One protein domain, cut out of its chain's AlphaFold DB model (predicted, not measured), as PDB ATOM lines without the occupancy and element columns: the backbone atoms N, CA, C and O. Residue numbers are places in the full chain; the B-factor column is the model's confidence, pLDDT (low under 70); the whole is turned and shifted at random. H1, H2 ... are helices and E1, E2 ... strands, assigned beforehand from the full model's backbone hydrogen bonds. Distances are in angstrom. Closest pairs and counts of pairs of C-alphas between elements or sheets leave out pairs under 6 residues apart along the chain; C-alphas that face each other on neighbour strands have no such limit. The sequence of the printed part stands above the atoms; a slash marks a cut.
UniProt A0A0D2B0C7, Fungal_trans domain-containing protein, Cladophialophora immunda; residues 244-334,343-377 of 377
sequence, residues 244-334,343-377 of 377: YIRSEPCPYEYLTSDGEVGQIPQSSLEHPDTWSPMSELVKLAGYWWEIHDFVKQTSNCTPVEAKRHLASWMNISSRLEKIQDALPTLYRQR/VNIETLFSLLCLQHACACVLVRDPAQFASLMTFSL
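What this domain is: This is residues 244 to 334 and 343 to 377 of the 377 residues of the protein "Fungal_trans domain-containing protein" of Cladophialophora immunda (UniProt A0A0D2B0C7). Three long helices, H1, H2 and H4, lie side by side in an elongated up-and-down bundle, each running against the one before it. H5 follows H4 towards one end of the bundle, and a small strand hairpin, E1 and E2, lies near H1; residues 244 to 249 stick out. The printed part has 126 residues, mostly helix, in the order E1 E2 H1 H2 H3 H4 H5, with the two strands antiparallel. It is loose, with a radius of gyration of the C-alphas of 17.9 A and spans of 59 by 32 by 20 A.

Where its parts are: E1, residues 253 to 255, begins at C-alpha 253 (-48.643, -45.617, 56.314), and E2 holds residues 261 to 263. H1, residues 277 to 298, is 31.1 A long. H2, residues 303 to 326, is 35.1 A long, with a kink of 29 degrees near residue 310. H3 holds residues 329 to 332. H4, residues 345 to 364, is 28.1 A long. H5, residues 366 to 374, ends at C-alpha 374 (-37.183, -17.381, 27.128).

How they stand to each other: H2, the hub, touches H1 at a shallow tilt of 12 degrees, opposite ways, closest at the C-alphas of Ile 291 and Ile 316, 7.3 A; they form a helical hairpin. H4 touches H1, the same way at 19 degrees, closest at the C-alphas of Trp 288 and Cys 358, 5.5 A. Residues 313 to 320 of H2 touch H4, closest at the C-alphas of Ser 317 and Leu 362, 7.7 A. Residues 303 to 306 of H2 touch H5, closest at the C-alphas of Pro 303 and Leu 372, 6.3 A. H3 is close to H4 but not clearly touching. In the hairpin E1 and E2, N 254 and O 262 are 3.0 A apart, within hydrogen-bond range. In H1, H4 and H5 every O i to N i+4 pair is within that range, in H2 16 of 20; H3 is too short for one.

The domain as a whole: The C-alphas of Ser 247 and Leu 377, the farthest apart, are 60.9 A apart. Residues 335 to 342 are not printed, and the gap across the cut is 13.3 A. The link E2 to H1 is long. Confidence is under 70 in 34 residues, among them 364 to 377.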
ATOM      1  N   TYR A 244     -61.627 -47.789  61.569       91.06
ATOM      2  CA  TYR A 244     -61.940 -46.775  62.562       91.06
ATOM      3  C   TYR A 244     -63.365 -46.920  63.104       91.06
ATOM      4  O   TYR A 244     -63.534 -47.002  64.315       91.06
ATOM      5  N   ILE A 245     -64.367 -47.047  62.225       89.50
ATOM      6  CA  ILE A 245     -65.781 -47.258  62.592       89.50
ATOM      7  C   ILE A 245     -65.961 -48.557  63.390       89.50
ATOM      8  O   ILE A 245     -66.758 -48.624  64.324       89.50
ATOM      9  N   ARG A 246     -65.191 -49.601  63.060       89.50
ATOM     10  CA  ARG A 246     -65.189 -50.871  63.806       89.50
ATOM     11  C   ARG A 246     -64.488 -50.787  65.162       89.50
ATOM     12  O   ARG A 246     -64.492 -51.772  65.889       89.50
ATOM     13  N   SER A 247     -63.928 -49.630  65.526       89.69
ATOM     14  CA  SER A 247     -63.114 -49.446  66.732       89.69
ATOM     15  C   SER A 247     -61.867 -50.345  66.778       89.69
ATOM     16  O   SER A 247     -61.362 -50.657  67.853       89.69
ATOM     17  N   GLU A 248     -61.341 -50.712  65.610       90.00
ATOM     18  CA  GLU A 248     -60.141 -51.538  65.426       90.00
ATOM     19  C   GLU A 248     -59.144 -50.811  64.502       90.00
ATOM     20  O   GLU A 248     -58.811 -51.310  63.424       90.00
ATOM     21  N   PRO A 249     -58.704 -49.586  64.851       89.69
ATOM     22  CA  PRO A 249     -57.913 -48.771  63.944       89.69
ATOM     23  C   PRO A 249     -56.561 -49.415  63.652       89.69
ATOM     24  O   PRO A 249     -55.782 -49.727  64.552       89.69
ATOM     25  N   CYS A 250     -56.275 -49.567  62.364       86.81
ATOM     26  CA  CYS A 250     -55.048 -50.170  61.877       86.81
ATOM     27  C   CYS A 250     -54.379 -49.201  60.887       86.81
ATOM     28  O   CYS A 250     -54.787 -49.138  59.728       86.81
ATOM     29  N   PRO A 251     -53.431 -48.358  61.327       87.44
ATOM     30  CA  PRO A 251     -52.678 -47.486  60.431       87.44
ATOM     31  C   PRO A 251     -51.667 -48.302  59.604       87.44
ATOM     32  O   PRO A 251     -51.010 -49.204  60.124       87.44
ATOM     33  N   TYR A 252     -51.509 -47.960  58.324       86.62
ATOM     34  CA  TYR A 252     -50.622 -48.682  57.390       86.62
ATOM     35  C   TYR A 252     -49.430 -47.860  56.914       86.62
ATOM     36  O   TYR A 252     -48.415 -48.410  56.491       86.62
ATOM     37  N   GLU A 253     -49.562 -46.543  56.955       91.69
ATOM     38  CA  GLU A 253     -48.643 -45.617  56.314       91.69
ATOM     39  C   GLU A 253     -48.244 -44.513  57.287       91.69
ATOM     40  O   GLU A 253     -48.966 -44.214  58.238       91.69
ATOM     41  N   TYR A 254     -47.110 -43.880  57.030       92.88
ATOM     42  CA  TYR A 254     -46.669 -42.659  57.701       92.88
ATOM     43  C   TYR A 254     -45.967 -41.746  56.695       92.88
ATOM     44  O   TYR A 254     -45.606 -42.173  55.596       92.88
ATOM     45  N   LEU A 255     -45.761 -40.485  57.067       91.75
ATOM     46  CA  LEU A 255     -45.016 -39.529  56.249       91.75
ATOM     47  C   LEU A 255     -43.591 -39.362  56.773       91.75
ATOM     48  O   LEU A 255     -43.364 -39.238  57.975       91.75
ATOM     49  N   THR A 256     -42.621 -39.349  55.867       92.19
ATOM     50  CA  THR A 256     -41.222 -39.012  56.169       92.19
ATOM     51  C   THR A 256     -41.021 -37.491  56.217       92.19
ATOM     52  O   THR A 256     -41.895 -36.723  55.815       92.19
ATOM     53  N   SER A 257     -39.849 -37.031  56.662       90.56
ATOM     54  CA  SER A 257     -39.477 -35.602  56.666       90.56
ATOM     55  C   SER A 257     -39.414 -34.968  55.271       90.56
ATOM     56  O   SER A 257     -39.502 -33.750  55.132       90.56
ATOM     57  N   ASP A 258     -39.280 -35.784  54.225       88.44
ATOM     58  CA  ASP A 258     -39.339 -35.338  52.830       88.44
ATOM     59  C   ASP A 258     -40.762 -35.406  52.248       88.44
ATOM     60  O   ASP A 258     -40.982 -35.082  51.084       88.44
ATOM     61  N   GLY A 259     -41.743 -35.814  53.061       87.56
ATOM     62  CA  GLY A 259     -43.129 -36.021  52.656       87.56
ATOM     63  C   GLY A 259     -43.333 -37.261  51.779       87.56
ATOM     64  O   GLY A 259     -44.360 -37.375  51.116       87.56
ATOM     65  N   GLU A 260     -42.362 -38.171  51.713       89.94
ATOM     66  CA  GLU A 260     -42.552 -39.484  51.088       89.94
ATOM     67  C   GLU A 260     -43.342 -40.406  52.019       89.94
ATOM     68  O   GLU A 260     -43.232 -40.302  53.245       89.94
ATOM     69  N   VAL A 261     -44.117 -41.317  51.432       90.19
ATOM     70  CA  VAL A 261     -44.945 -42.278  52.168       90.19
ATOM     71  C   VAL A 261     -44.105 -43.495  52.553       90.19
ATOM     72  O   VAL A 261     -43.570 -44.190  51.690       90.19
ATOM     73  N   GLY A 262     -43.996 -43.755  53.853       89.75
ATOM     74  CA  GLY A 262     -43.433 -44.983  54.409       89.75
ATOM     75  C   GLY A 262     -44.526 -45.982  54.790       89.75
ATOM     76  O   GLY A 262     -45.663 -45.594  55.051       89.75
ATOM     77  N   GLN A 263     -44.179 -47.271  54.844       89.88
ATOM     78  CA  GLN A 263     -45.088 -48.346  55.259       89.88
ATOM     79  C   GLN A 263     -44.780 -48.822  56.680       89.88
ATOM     80  O   GLN A 263     -43.615 -48.945  57.066       89.88
ATOM     81  N   ILE A 264     -45.830 -49.119  57.444       86.81
ATOM     82  CA  ILE A 264     -45.745 -49.704  58.783       86.81
ATOM     83  C   ILE A 264     -45.772 -51.233  58.635       86.81
ATOM     84  O   ILE A 264     -46.740 -51.763  58.084       86.81
ATOM     85  N   PRO A 265     -44.737 -51.966  59.092       80.69
ATOM     86  CA  PRO A 265     -44.716 -53.424  59.006       80.69
ATOM     87  C   PRO A 265     -45.905 -54.044  59.749       80.69
ATOM     88  O   PRO A 265     -46.116 -53.758  60.927       80.69
ATOM     89  N   GLN A 266     -46.660 -54.916  59.078       68.94
ATOM     90  CA  GLN A 266     -47.767 -55.653  59.692       68.94
ATOM     91  C   GLN A 266     -47.390 -57.104  59.956       68.94
ATOM     92  O   GLN A 266     -46.730 -57.739  59.135       68.94
ATOM     93  N   SER A 267     -47.819 -57.634  61.102       55.31
ATOM     94  CA  SER A 267     -47.412 -58.962  61.553       55.31
ATOM     95  C   SER A 267     -48.118 -60.115  60.839       55.31
ATOM     96  O   SER A 267     -47.458 -61.129  60.656       55.31
ATOM     97  N   SER A 268     -49.382 -60.006  60.399       50.94
ATOM     98  CA  SER A 268     -50.078 -61.112  59.697       50.94
ATOM     99  C   SER A 268     -51.580 -60.854  59.490       50.94
ATOM    100  O   SER A 268     -52.391 -61.418  60.221       50.94
ATOM    101  N   LEU A 269     -51.980 -60.057  58.495       50.69
ATOM    102  CA  LEU A 269     -53.367 -60.048  58.001       50.69
ATOM    103  C   LEU A 269     -53.390 -59.931  56.471       50.69
ATOM    104  O   LEU A 269     -52.693 -59.103  55.887       50.69
ATOM    105  N   GLU A 270     -54.176 -60.801  55.833       53.16
ATOM    106  CA  GLU A 270     -54.452 -60.791  54.395       53.16
ATOM    107  C   GLU A 270     -55.103 -59.462  53.995       53.16
ATOM    108  O   GLU A 270     -56.125 -59.087  54.563       53.16
ATOM    109  N   HIS A 271     -54.474 -58.771  53.036       53.59
ATOM    110  CA  HIS A 271     -54.910 -57.558  52.330       53.59
ATOM    111  C   HIS A 271     -56.140 -56.832  52.910       53.59
ATOM    112  O   HIS A 271     -57.209 -56.833  52.291       53.59
ATOM    113  N   PRO A 272     -56.004 -56.169  54.068       57.25
ATOM    114  CA  PRO A 272     -57.000 -55.203  54.492       57.25
ATOM    115  C   PRO A 272     -57.005 -54.044  53.490       57.25
ATOM    116  O   PRO A 272     -55.954 -53.663  52.976       57.25
ATOM    117  N   ASP A 273     -58.185 -53.507  53.184       65.19
ATOM    118  CA  ASP A 273     -58.336 -52.282  52.395       65.19
ATOM    119  C   ASP A 273     -57.422 -51.204  53.001       65.19
ATOM    120  O   ASP A 273     -57.629 -50.792  54.145       65.19
ATOM    121  N   THR A 274     -56.341 -50.854  52.298       74.75
ATOM    122  CA  THR A 274     -55.277 -49.969  52.804       74.75
ATOM    123  C   THR A 274     -55.564 -48.505  52.509       74.75
ATOM    124  O   THR A 274     -54.874 -47.622  53.020       74.75
ATOM    125  N   TRP A 275     -56.569 -48.229  51.677       83.19
ATOM    126  CA  TRP A 275     -56.863 -46.882  51.232       83.19
ATOM    127  C   TRP A 275     -57.716 -46.143  52.263       83.19
ATOM    128  O   TRP A 275     -58.789 -46.594  52.665       83.19
ATOM    129  N   SER A 276     -57.246 -44.969  52.684       86.62
ATOM    130  CA  SER A 276     -57.978 -44.091  53.592       86.62
ATOM    131  C   SER A 276     -58.166 -42.721  52.946       86.62
ATOM    132  O   SER A 276     -57.173 -42.046  52.664       86.62
ATOM    133  N   PRO A 277     -59.414 -42.252  52.756       86.56
ATOM    134  CA  PRO A 277     -59.657 -40.930  52.189       86.56
ATOM    135  C   PRO A 277     -59.069 -39.815  53.064       86.56
ATOM    136  O   PRO A 277     -58.606 -38.803  52.546       86.56
ATOM    137  N   MET A 278     -59.040 -40.006  54.386       90.94
ATOM    138  CA  MET A 278     -58.450 -39.038  55.310       90.94
ATOM    139  C   MET A 278     -56.927 -38.992  55.192       90.94
ATOM    140  O   MET A 278     -56.345 -37.911  55.263       90.94
ATOM    141  N   SER A 279     -56.282 -40.129  54.934       91.94
ATOM    142  CA  SER A 279     -54.843 -40.180  54.652       91.94
ATOM    143  C   SER A 279     -54.494 -39.472  53.351       91.94
ATOM    144  O   SER A 279     -53.543 -38.693  53.319       91.94
ATOM    145  N   GLU A 280     -55.288 -39.661  52.296       90.56
ATOM    146  CA  GLU A 280     -55.094 -38.929  51.039       90.56
ATOM    147  C   GLU A 280     -55.303 -37.422  51.209       90.56
ATOM    148  O   GLU A 280     -54.552 -36.621  50.648       90.56
ATOM    149  N   LEU A 281     -56.266 -37.016  52.039       91.38
ATOM    150  CA  LEU A 281     -56.506 -35.607  52.336       91.38
ATOM    151  C   LEU A 281     -55.308 -34.968  53.051       91.38
ATOM    152  O   LEU A 281     -54.919 -33.853  52.708       91.38
ATOM    153  N   VAL A 282     -54.696 -35.683  54.002       93.75
ATOM    154  CA  VAL A 282     -53.455 -35.257  54.667       93.75
ATOM    155  C   VAL A 282     -52.335 -35.072  53.642       93.75
ATOM    156  O   VAL A 282     -51.724 -34.003  53.592       93.75
ATOM    157  N   LYS A 283     -52.085 -36.069  52.784       92.81
ATOM    158  CA  LYS A 283     -51.027 -35.990  51.762       92.81
ATOM    159  C   LYS A 283     -51.240 -34.783  50.834       92.81
ATOM    160  O   LYS A 283     -50.324 -33.984  50.639       92.81
ATOM    161  N   LEU A 284     -52.464 -34.595  50.332       92.50
ATOM    162  CA  LEU A 284     -52.824 -33.465  49.468       92.50
ATOM    163  C   LEU A 284     -52.677 -32.108  50.165       92.50
ATOM    164  O   LEU A 284     -52.213 -31.159  49.539       92.50
ATOM    165  N   ALA A 285     -53.035 -31.997  51.447       93.38
ATOM    166  CA  ALA A 285     -52.878 -30.751  52.194       93.38
ATOM    167  C   ALA A 285     -51.402 -30.354  52.340       93.38
ATOM    168  O   ALA A 285     -51.059 -29.181  52.195       93.38
ATOM    169  N   GLY A 286     -50.509 -31.314  52.577       93.38
ATOM    170  CA  GLY A 286     -49.083 -31.009  52.613       93.38
ATOM    171  C   GLY A 286     -48.522 -30.616  51.249       93.38
ATOM    172  O   GLY A 286     -47.768 -29.649  51.178       93.38
ATOM    173  N   TYR A 287     -48.955 -31.261  50.157       91.31
ATOM    174  CA  TYR A 287     -48.594 -30.817  48.803       91.31
ATOM    175  C   TYR A 287     -49.132 -29.432  48.480       91.31
ATOM    176  O   TYR A 287     -48.406 -28.633  47.899       91.31
ATOM    177  N   TRP A 288     -50.358 -29.108  48.890       92.50
ATOM    178  CA  TRP A 288     -50.898 -27.755  48.766       92.50
ATOM    179  C   TRP A 288     -49.965 -26.728  49.412       92.50
ATOM    180  O   TRP A 288     -49.620 -25.723  48.788       92.50
ATOM    181  N   TRP A 289     -49.504 -27.010  50.633       92.44
ATOM    182  CA  TRP A 289     -48.540 -26.151  51.309       92.44
ATOM    183  C   TRP A 289     -47.211 -26.076  50.542       92.44
ATOM    184  O   TRP A 289     -46.705 -24.986  50.304       92.44
ATOM    185  N   GLU A 290     -46.659 -27.207  50.107       90.19
ATOM    186  CA  GLU A 290     -45.371 -27.264  49.404       90.19
ATOM    187  C   GLU A 290     -45.404 -26.518  48.060       90.19
ATOM    188  O   GLU A 290     -44.474 -25.783  47.734       90.19
ATOM    189  N   ILE A 291     -46.502 -26.644  47.311       89.50
ATOM    190  CA  ILE A 291     -46.745 -25.930  46.052       89.50
ATOM    191  C   ILE A 291     -46.788 -24.426  46.297       89.50
ATOM    192  O   ILE A 291     -46.147 -23.661  45.582       89.50
ATOM    193  N   HIS A 292     -47.537 -23.979  47.301       87.56
ATOM    194  CA  HIS A 292     -47.645 -22.555  47.579       87.56
ATOM    195  C   HIS A 292     -46.344 -21.957  48.136       87.56
ATOM    196  O   HIS A 292     -46.006 -20.825  47.793       87.56
ATOM    197  N   ASP A 293     -45.609 -22.695  48.974       86.69
ATOM    198  CA  ASP A 293     -44.279 -22.284  49.446       86.69
ATOM    199  C   ASP A 293     -43.296 -22.180  48.269       86.69
ATOM    200  O   ASP A 293     -42.614 -21.167  48.114       86.69
ATOM    201  N   PHE A 294     -43.322 -23.160  47.361       86.31
ATOM    202  CA  PHE A 294     -42.570 -23.120  46.110       86.31
ATOM    203  C   PHE A 294     -42.909 -21.876  45.275       86.31
ATOM    204  O   PHE A 294     -41.997 -21.133  44.924       86.31
ATOM    205  N   VAL A 295     -44.195 -21.596  45.024       84.12
ATOM    206  CA  VAL A 295     -44.645 -20.416  44.254       84.12
ATOM    207  C   VAL A 295     -44.205 -19.102  44.916       84.12
ATOM    208  O   VAL A 295     -43.794 -18.152  44.246       84.12
ATOM    209  N   LYS A 296     -44.256 -19.022  46.252       83.06
ATOM    210  CA  LYS A 296     -43.767 -17.851  46.998       83.06
ATOM    211  C   LYS A 296     -42.264 -17.657  46.794       83.06
ATOM    212  O   LYS A 296     -41.829 -16.528  46.567       83.06
ATOM    213  N   GLN A 297     -41.483 -18.734  46.831       81.25
ATOM    214  CA  GLN A 297     -40.037 -18.681  46.616       81.25
ATOM    215  C   GLN A 297     -39.687 -18.300  45.171       81.25
ATOM    216  O   GLN A 297     -38.833 -17.440  44.973       81.25
ATOM    217  N   THR A 298     -40.378 -18.860  44.173       78.44
ATOM    218  CA  THR A 298     -40.099 -18.612  42.746       78.44
ATOM    219  C   THR A 298     -40.500 -17.218  42.279       78.44
ATOM    220  O   THR A 298     -39.859 -16.684  41.373       78.44
ATOM    221  N   SER A 299     -41.492 -16.590  42.918       74.25
ATOM    222  CA  SER A 299     -41.977 -15.249  42.551       74.25
ATOM    223  C   SER A 299     -40.906 -14.144  42.583       74.25
ATOM    224  O   SER A 299     -41.081 -13.112  41.938       74.25
ATOM    225  N   ASN A 300     -39.784 -14.363  43.281       71.44
ATOM    226  CA  ASN A 300     -38.689 -13.398  43.431       71.44
ATOM    227  C   ASN A 300     -37.342 -13.892  42.861       71.44
ATOM    228  O   ASN A 300     -36.298 -13.322  43.181       71.44
ATOM    229  N   CYS A 301     -37.334 -14.956  42.049       70.19
ATOM    230  CA  CYS A 301     -36.096 -15.619  41.633       70.19
ATOM    231  C   CYS A 301     -35.416 -15.020  40.397       70.19
ATOM    232  O   CYS A 301     -36.042 -14.543  39.451       70.19
ATOM    233  N   THR A 302     -34.090 -15.152  40.373       70.94
ATOM    234  CA  THR A 302     -33.247 -14.887  39.202       70.94
ATOM    235  C   THR A 302     -33.274 -16.058  38.200       70.94
ATOM    236  O   THR A 302     -33.564 -17.200  38.574       70.94
ATOM    237  N   PRO A 303     -32.892 -15.852  36.923       66.88
ATOM    238  CA  PRO A 303     -32.878 -16.924  35.916       66.88
ATOM    239  C   PRO A 303     -31.971 -18.126  36.244       66.88
ATOM    240  O   PRO A 303     -32.220 -19.244  35.795       66.88
ATOM    241  N   VAL A 304     -30.919 -17.930  37.047       67.94
ATOM    242  CA  VAL A 304     -30.022 -19.019  37.483       67.94
ATOM    243  C   VAL A 304     -30.695 -19.895  38.542       67.94
ATOM    244  O   VAL A 304     -30.544 -21.118  38.530       67.94
ATOM    245  N   GLU A 305     -31.478 -19.292  39.434       70.19
ATOM    246  CA  GLU A 305     -32.268 -20.005  40.441       70.19
ATOM    247  C   GLU A 305     -33.421 -20.772  39.791       70.19
ATOM    248  O   GLU A 305     -33.721 -21.890  40.214       70.19
ATOM    249  N   ALA A 306     -33.975 -20.254  38.690       68.06
ATOM    250  CA  ALA A 306     -35.053 -20.902  37.951       68.06
ATOM    251  C   ALA A 306     -34.716 -22.361  37.552       68.06
ATOM    252  O   ALA A 306     -35.525 -23.272  37.728       68.06
ATOM    253  N   LYS A 307     -33.479 -22.643  37.118       67.62
ATOM    254  CA  LYS A 307     -33.056 -24.024  36.801       67.62
ATOM    255  C   LYS A 307     -33.067 -24.964  38.012       67.62
ATOM    256  O   LYS A 307     -33.354 -26.147  37.851       67.62
ATOM    257  N   ARG A 308     -32.780 -24.461  39.219       69.31
ATOM    258  CA  ARG A 308     -32.825 -25.252  40.465       69.31
ATOM    259  C   ARG A 308     -34.267 -25.591  40.854       69.31
ATOM    260  O   ARG A 308     -34.539 -26.695  41.318       69.31
ATOM    261  N   HIS A 309     -35.187 -24.669  40.604       77.50
ATOM    262  CA  HIS A 309     -36.613 -24.841  40.874       77.50
ATOM    263  C   HIS A 309     -37.300 -25.812  39.903       77.50
ATOM    264  O   HIS A 309     -38.263 -26.458  40.300       77.50
ATOM    265  N   LEU A 310     -36.779 -26.009  38.686       79.25
ATOM    266  CA  LEU A 310     -37.333 -26.973  37.724       79.25
ATOM    267  C   LEU A 310     -37.307 -28.420  38.249       79.25
ATOM    268  O   LEU A 310     -38.293 -29.138  38.107       79.25
ATOM    269  N   ALA A 311     -36.224 -28.834  38.913       82.31
ATOM    270  CA  ALA A 311     -36.150 -30.158  39.539       82.31
ATOM    271  C   ALA A 311     -37.166 -30.306  40.689       82.31
ATOM    272  O   ALA A 311     -37.816 -31.342  40.813       82.31
ATOM    273  N   SER A 312     -37.344 -29.251  41.493       83.56
ATOM    274  CA  SER A 312     -38.346 -29.217  42.566       83.56
ATOM    275  C   SER A 312     -39.769 -29.294  42.012       83.56
ATOM    276  O   SER A 312     -40.584 -30.059  42.517       83.56
ATOM    277  N   TRP A 313     -40.057 -28.549  40.944       84.44
ATOM    278  CA  TRP A 313     -41.347 -28.574  40.258       84.44
ATOM    279  C   TRP A 313     -41.660 -29.965  39.700       84.44
ATOM    280  O   TRP A 313     -42.737 -30.496  39.958       84.44
ATOM    281  N   MET A 314     -40.702 -30.597  39.008       85.00
ATOM    282  CA  MET A 314     -40.864 -31.962  38.489       85.00
ATOM    283  C   MET A 314     -41.132 -32.968  39.612       85.00
ATOM    284  O   MET A 314     -41.990 -33.837  39.462       85.00
ATOM    285  N   ASN A 315     -40.438 -32.833  40.746       87.50
ATOM    286  CA  ASN A 315     -40.656 -33.689  41.907       87.50
ATOM    287  C   ASN A 315     -42.076 -33.533  42.475       87.50
ATOM    288  O   ASN A 315     -42.772 -34.527  42.674       87.50
ATOM    289  N   ILE A 316     -42.531 -32.293  42.687       86.75
ATOM    290  CA  ILE A 316     -43.882 -32.007  43.195       86.75
ATOM    291  C   ILE A 316     -44.949 -32.512  42.211       86.75
ATOM    292  O   ILE A 316     -45.893 -33.183  42.628       86.75
ATOM    293  N   SER A 317     -44.778 -32.261  40.908       86.31
ATOM    294  CA  SER A 317     -45.703 -32.727  39.864       86.31
ATOM    295  C   SER A 317     -45.813 -34.251  39.849       86.31
ATOM    296  O   SER A 317     -46.917 -34.788  39.899       86.31
ATOM    297  N   SER A 318     -44.677 -34.958  39.867       87.75
ATOM    298  CA  SER A 318     -44.662 -36.425  39.875       87.75
ATOM    299  C   SER A 318     -45.348 -37.006  41.117       87.75
ATOM    300  O   SER A 318     -46.064 -38.002  41.029       87.75
ATOM    301  N   ARG A 319     -45.169 -36.385  42.287       86.25
ATOM    302  CA  ARG A 319     -45.814 -36.824  43.535       86.25
ATOM    303  C   ARG A 319     -47.323 -36.581  43.525       86.25
ATOM    304  O   ARG A 319     -48.070 -37.432  44.008       86.25
ATOM    305  N   LEU A 320     -47.779 -35.475  42.936       85.06
ATOM    306  CA  LEU A 320     -49.205 -35.188  42.766       85.06
ATOM    307  C   LEU A 320     -49.876 -36.182  41.799       85.06
ATOM    308  O   LEU A 320     -50.975 -36.662  42.077       85.06
ATOM    309  N   GLU A 321     -49.197 -36.544  40.707       84.38
ATOM    310  CA  GLU A 321     -49.652 -37.575  39.762       84.38
ATOM    311  C   GLU A 321     -49.781 -38.950  40.432       84.38
ATOM    312  O   GLU A 321     -50.794 -39.626  40.258       84.38
ATOM    313  N   LYS A 322     -48.826 -39.339  41.288       83.31
ATOM    314  CA  LYS A 322     -48.911 -40.602  42.044       83.31
ATOM    315  C   LYS A 322     -50.158 -40.684  42.927       83.31
ATOM    316  O   LYS A 322     -50.765 -41.748  43.001       83.31
ATOM    317  N   ILE A 323     -50.564 -39.586  43.574       78.62
ATOM    318  CA  ILE A 323     -51.817 -39.557  44.354       78.62
ATOM    319  C   ILE A 323     -53.025 -39.744  43.437       78.62
ATOM    320  O   ILE A 323     -53.930 -40.514  43.754       78.62
ATOM    321  N   GLN A 324     -53.028 -39.080  42.277       78.19
ATOM    322  CA  GLN A 324     -54.082 -39.255  41.276       78.19
ATOM    323  C   GLN A 324     -54.220 -40.714  40.830       78.19
ATOM    324  O   GLN A 324     -55.336 -41.215  40.666       78.19
ATOM    325  N   ASP A 325     -53.092 -41.392  40.650       78.44
ATOM    326  CA  ASP A 325     -53.059 -42.792  40.251       78.44
ATOM    327  C   ASP A 325     -53.428 -43.750  41.389       78.44
ATOM    328  O   ASP A 325     -53.981 -44.817  41.118       78.44
ATOM    329  N   ALA A 326     -53.184 -43.360  42.643       73.88
ATOM    330  CA  ALA A 326     -53.542 -44.127  43.834       73.88
ATOM    331  C   ALA A 326     -55.036 -44.046  44.195       73.88
ATOM    332  O   ALA A 326     -55.536 -44.914  44.911       73.88
ATOM    333  N   LEU A 327     -55.773 -43.047  43.691       72.88
ATOM    334  CA  LEU A 327     -57.226 -42.971  43.867       72.88
ATOM    335  C   LEU A 327     -57.896 -44.221  43.262       72.88
ATOM    336  O   LEU A 327     -57.723 -44.473  42.058       72.88
ATOM    337  N   PRO A 328     -58.685 -44.986  44.052       70.44
ATOM    338  CA  PRO A 328     -59.281 -46.222  43.572       70.44
ATOM    339  C   PRO A 328     -60.157 -45.969  42.345       70.44
ATOM    340  O   PRO A 328     -60.773 -44.912  42.196       70.44
ATOM    341  N   THR A 329     -60.241 -46.952  41.453       63.31
ATOM    342  CA  THR A 329     -60.881 -46.806  40.134       63.31
ATOM    343  C   THR A 329     -62.330 -46.305  40.218       63.31
ATOM    344  O   THR A 329     -62.753 -45.520  39.369       63.31
ATOM    345  N   LEU A 330     -63.056 -46.688  41.277       52.62
ATOM    346  CA  LEU A 330     -64.415 -46.218  41.589       52.62
ATOM    347  C   LEU A 330     -64.498 -44.694  41.789       52.62
ATOM    348  O   LEU A 330     -65.507 -44.086  41.450       52.62
ATOM    349  N   TYR A 331     -63.430 -44.071  42.284       61.25
ATOM    350  CA  TYR A 331     -63.325 -42.630  42.511       61.25
ATOM    351  C   TYR A 331     -62.826 -41.862  41.277       61.25
ATOM    352  O   TYR A 331     -63.058 -40.659  41.155       61.25
ATOM    353  N   ARG A 332     -62.170 -42.551  40.332       59.31
ATOM    354  CA  ARG A 332     -61.686 -41.978  39.062       59.31
ATOM    355  C   ARG A 332     -62.797 -41.859  38.011       59.31
ATOM    356  O   ARG A 332     -62.744 -40.978  37.150       59.31
ATOM    357  N   GLN A 333     -63.804 -42.734  38.059       55.88
ATOM    358  CA  GLN A 333     -64.918 -42.737  37.106       55.88
ATOM    359  C   GLN A 333     -65.973 -41.681  37.486       55.88
ATOM    360  O   GLN A 333     -66.786 -41.860  38.385       55.88
ATOM    361  N   ARG A 334     -65.938 -40.545  36.777       53.06
ATOM    362  CA  ARG A 334     -66.706 -39.321  37.077       53.06
ATOM    363  C   ARG A 334     -68.249 -39.350  36.961       53.06
ATOM    364  O   ARG A 334     -68.819 -38.437  37.547       53.06
ATOM    365  N   VAL A 343     -69.762 -44.738  49.691       62.94
ATOM    366  CA  VAL A 343     -68.757 -43.715  49.445       62.94
ATOM    367  C   VAL A 343     -69.248 -42.372  49.981       62.94
ATOM    368  O   VAL A 343     -70.246 -41.828  49.506       62.94
ATOM    369  N   ASN A 344     -68.509 -41.796  50.930       75.38
ATOM    370  CA  ASN A 344     -68.765 -40.446  51.429       75.38
ATOM    371  C   ASN A 344     -68.454 -39.402  50.334       75.38
ATOM    372  O   ASN A 344     -67.300 -39.027  50.108       75.38
ATOM    373  N   ILE A 345     -69.505 -38.941  49.646       78.50
ATOM    374  CA  ILE A 345     -69.417 -38.015  48.505       78.50
ATOM    375  C   ILE A 345     -68.763 -36.685  48.897       78.50
ATOM    376  O   ILE A 345     -67.998 -36.138  48.108       78.50
ATOM    377  N   GLU A 346     -69.016 -36.177  50.101       82.56
ATOM    378  CA  GLU A 346     -68.494 -34.878  50.555       82.56
ATOM    379  C   GLU A 346     -66.976 -34.936  50.778       82.56
ATOM    380  O   GLU A 346     -66.232 -34.012  50.432       82.56
ATOM    381  N   THR A 347     -66.496 -36.068  51.295       81.75
ATOM    382  CA  THR A 347     -65.060 -36.341  51.435       81.75
ATOM    383  C   THR A 347     -64.396 -36.460  50.068       81.75
ATOM    384  O   THR A 347     -63.363 -35.838  49.822       81.75
ATOM    385  N   LEU A 348     -65.017 -37.200  49.144       82.38
ATOM    386  CA  LEU A 348     -64.520 -37.326  47.778       82.38
ATOM    387  C   LEU A 348     -64.475 -35.976  47.057       82.38
ATOM    388  O   LEU A 348     -63.479 -35.647  46.416       82.38
ATOM    389  N   PHE A 349     -65.540 -35.186  47.167       84.50
ATOM    390  CA  PHE A 349     -65.600 -33.849  46.597       84.50
ATOM    391  C   PHE A 349     -64.451 -32.987  47.127       84.50
ATOM    392  O   PHE A 349     -63.728 -32.384  46.338       84.50
ATOM    393  N   SER A 350     -64.216 -33.009  48.441       86.50
ATOM    394  CA  SER A 350     -63.126 -32.262  49.079       86.50
ATOM    395  C   SER A 350     -61.743 -32.694  48.574       86.50
ATOM    396  O   SER A 350     -60.923 -31.837  48.241       86.50
ATOM    397  N   LEU A 351     -61.502 -34.004  48.438       87.12
ATOM    398  CA  LEU A 351     -60.265 -34.556  47.868       87.12
ATOM    399  C   LEU A 351     -60.036 -34.075  46.431       87.12
ATOM    400  O   LEU A 351     -58.974 -33.541  46.113       87.12
ATOM    401  N   LEU A 352     -61.048 -34.218  45.570       85.75
ATOM    402  CA  LEU A 352     -60.957 -33.831  44.161       85.75
ATOM    403  C   LEU A 352     -60.785 -32.318  43.997       85.75
ATOM    404  O   LEU A 352     -60.021 -31.881  43.135       85.75
ATOM    405  N   CYS A 353     -61.464 -31.516  44.818       88.00
ATOM    406  CA  CYS A 353     -61.308 -30.066  44.827       88.00
ATOM    407  C   CYS A 353     -59.888 -29.656  45.215       88.00
ATOM    408  O   CYS A 353     -59.288 -28.845  44.510       88.00
ATOM    409  N   LEU A 354     -59.330 -30.228  46.286       89.50
ATOM    410  CA  LEU A 354     -57.978 -29.894  46.732       89.50
ATOM    411  C   LEU A 354     -56.919 -30.359  45.728       89.50
ATOM    412  O   LEU A 354     -56.002 -29.605  45.409       89.50
ATOM    413  N   GLN A 355     -57.075 -31.558  45.166       87.31
ATOM    414  CA  GLN A 355     -56.206 -32.062  44.103       87.31
ATOM    415  C   GLN A 355     -56.240 -31.148  42.871       87.31
ATOM    416  O   GLN A 355     -55.193 -30.782  42.336       87.31
ATOM    417  N   HIS A 356     -57.437 -30.754  42.429       85.88
ATOM    418  CA  HIS A 356     -57.582 -29.849  41.294       85.88
ATOM    419  C   HIS A 356     -56.964 -28.478  41.586       85.88
ATOM    420  O   HIS A 356     -56.255 -27.941  40.738       85.88
ATOM    421  N   ALA A 357     -57.163 -27.944  42.792       88.50
ATOM    422  CA  ALA A 357     -56.558 -26.688  43.216       88.50
ATOM    423  C   ALA A 357     -55.021 -26.764  43.197       88.50
ATOM    424  O   ALA A 357     -54.383 -25.873  42.633       88.50
ATOM    425  N   CYS A 358     -54.431 -27.849  43.717       89.06
ATOM    426  CA  CYS A 358     -52.989 -28.105  43.646       89.06
ATOM    427  C   CYS A 358     -52.488 -28.075  42.196       89.06
ATOM    428  O   CYS A 358     -51.550 -27.345  41.876       89.06
ATOM    429  N   ALA A 359     -53.153 -28.813  41.300       85.75
ATOM    430  CA  ALA A 359     -52.789 -28.862  39.888       85.75
ATOM    431  C   ALA A 359     -52.901 -27.483  39.214       85.75
ATOM    432  O   ALA A 359     -51.997 -27.073  38.491       85.75
ATOM    433  N   CYS A 360     -53.972 -26.728  39.474       85.50
ATOM    434  CA  CYS A 360     -54.164 -25.395  38.904       85.50
ATOM    435  C   CYS A 360     -53.078 -24.404  39.333       85.50
ATOM    436  O   CYS A 360     -52.581 -23.653  38.493       85.50
ATOM    437  N   VAL A 361     -52.707 -24.385  40.615       84.88
ATOM    438  CA  VAL A 361     -51.656 -23.486  41.116       84.88
ATOM    439  C   VAL A 361     -50.301 -23.879  40.527       84.88
ATOM    440  O   VAL A 361     -49.596 -23.020  39.995       84.88
ATOM    441  N   LEU A 362     -49.986 -25.177  40.514       80.44
ATOM    442  CA  LEU A 362     -48.727 -25.699  39.982       80.44
ATOM    443  C   LEU A 362     -48.574 -25.502  38.461       80.44
ATOM    444  O   LEU A 362     -47.449 -25.375  37.983       80.44
ATOM    445  N   VAL A 363     -49.680 -25.470  37.700       73.88
ATOM    446  CA  VAL A 363     -49.712 -25.270  36.232       73.88
ATOM    447  C   VAL A 363     -49.844 -23.795  35.823       73.88
ATOM    448  O   VAL A 363     -49.582 -23.451  34.669       73.88
ATOM    449  N   ARG A 364     -50.195 -22.886  36.740       62.62
ATOM    450  CA  ARG A 364     -50.246 -21.440  36.453       62.62
ATOM    451  C   ARG A 364     -48.867 -20.767  36.505       62.62
ATOM    452  O   ARG A 364     -48.627 -19.833  35.741       62.62
ATOM    453  N   ASP A 365     -47.958 -21.255  37.346       58.50
ATOM    454  CA  ASP A 365     -46.571 -20.767  37.470       58.50
ATOM    455  C   ASP A 365     -45.615 -21.078  36.270       58.50
ATOM    456  O   ASP A 365     -44.787 -20.240  35.912       58.50
ATOM    457  N   PRO A 366     -45.748 -22.190  35.514       53.53
ATOM    458  CA  PRO A 366     -44.977 -22.494  34.307       53.53
ATOM    459  C   PRO A 366     -45.006 -21.406  33.235       53.53
ATOM    460  O   PRO A 366     -44.057 -21.310  32.472       53.53
ATOM    461  N   ALA A 367     -46.059 -20.587  33.145       50.59
ATOM    462  CA  ALA A 367     -46.111 -19.485  32.181       50.59
ATOM    463  C   ALA A 367     -45.166 -18.332  32.572       50.59
ATOM    464  O   ALA A 367     -44.503 -17.762  31.705       50.59
ATOM    465  N   GLN A 368     -45.040 -18.035  33.872       51.12
ATOM    466  CA  GLN A 368     -44.011 -17.120  34.375       51.12
ATOM    467  C   GLN A 368     -42.624 -17.742  34.202       51.12
ATOM    468  O   GLN A 368     -41.711 -17.087  33.701       51.12
ATOM    469  N   PHE A 369     -42.495 -19.036  34.483       49.88
ATOM    470  CA  PHE A 369     -41.257 -19.794  34.323       49.88
ATOM    471  C   PHE A 369     -40.755 -19.879  32.872       49.88
ATOM    472  O   PHE A 369     -39.574 -19.663  32.599       49.88
ATOM    473  N   ALA A 370     -41.651 -20.145  31.921       50.84
ATOM    474  CA  ALA A 370     -41.365 -20.169  30.491       50.84
ATOM    475  C   ALA A 370     -41.011 -18.771  29.972       50.84
ATOM    476  O   ALA A 370     -40.116 -18.653  29.137       50.84
ATOM    477  N   SER A 371     -41.642 -17.712  30.503       50.81
ATOM    478  CA  SER A 371     -41.251 -16.330  30.201       50.81
ATOM    479  C   SER A 371     -39.836 -16.017  30.710       50.81
ATOM    480  O   SER A 371     -39.010 -15.517  29.958       50.81
ATOM    481  N   LEU A 372     -39.488 -16.419  31.936       45.69
ATOM    482  CA  LEU A 372     -38.157 -16.201  32.518       45.69
ATOM    483  C   LEU A 372     -37.058 -17.003  31.798       45.69
ATOM    484  O   LEU A 372     -35.940 -16.514  31.637       45.69
ATOM    485  N   MET A 373     -37.376 -18.209  31.317       44.81
ATOM    486  CA  MET A 373     -36.455 -19.058  30.547       44.81
ATOM    487  C   MET A 373     -36.288 -18.599  29.090       44.81
ATOM    488  O   MET A 373     -35.227 -18.820  28.512       44.81
ATOM    489  N   THR A 374     -37.286 -17.935  28.495       49.56
ATOM    490  CA  THR A 374     -37.183 -17.381  27.128       49.56
ATOM    491  C   THR A 374     -36.374 -16.086  27.057       49.56
ATOM    492  O   THR A 374     -35.843 -15.786  25.996       49.56
ATOM    493  N   PHE A 375     -36.193 -15.363  28.168       39.78
ATOM    494  CA  PHE A 375     -35.302 -14.192  28.248       39.78
ATOM    495  C   PHE A 375     -33.828 -14.529  28.568       39.78
ATOM    496  O   PHE A 375     -33.017 -13.619  28.716       39.78
ATOM    497  N   SER A 376     -33.467 -15.812  28.706       33.31
ATOM    498  CA  SER A 376     -32.089 -16.275  28.987       33.31
ATOM    499  C   SER A 376     -31.496 -17.188  27.902       33.31
ATOM    500  O   SER A 376     -30.520 -17.898  28.159       33.31
ATOM    501  N   LEU A 377     -32.076 -17.168  26.700       35.16
ATOM    502  CA  LEU A 377     -31.489 -17.670  25.452       35.16
ATOM    503  C   LEU A 377     -31.243 -16.476  24.531       35.16
ATOM    504  O   LEU A 377     -30.220 -16.512  23.814       35.16
TER     505      LEU A 377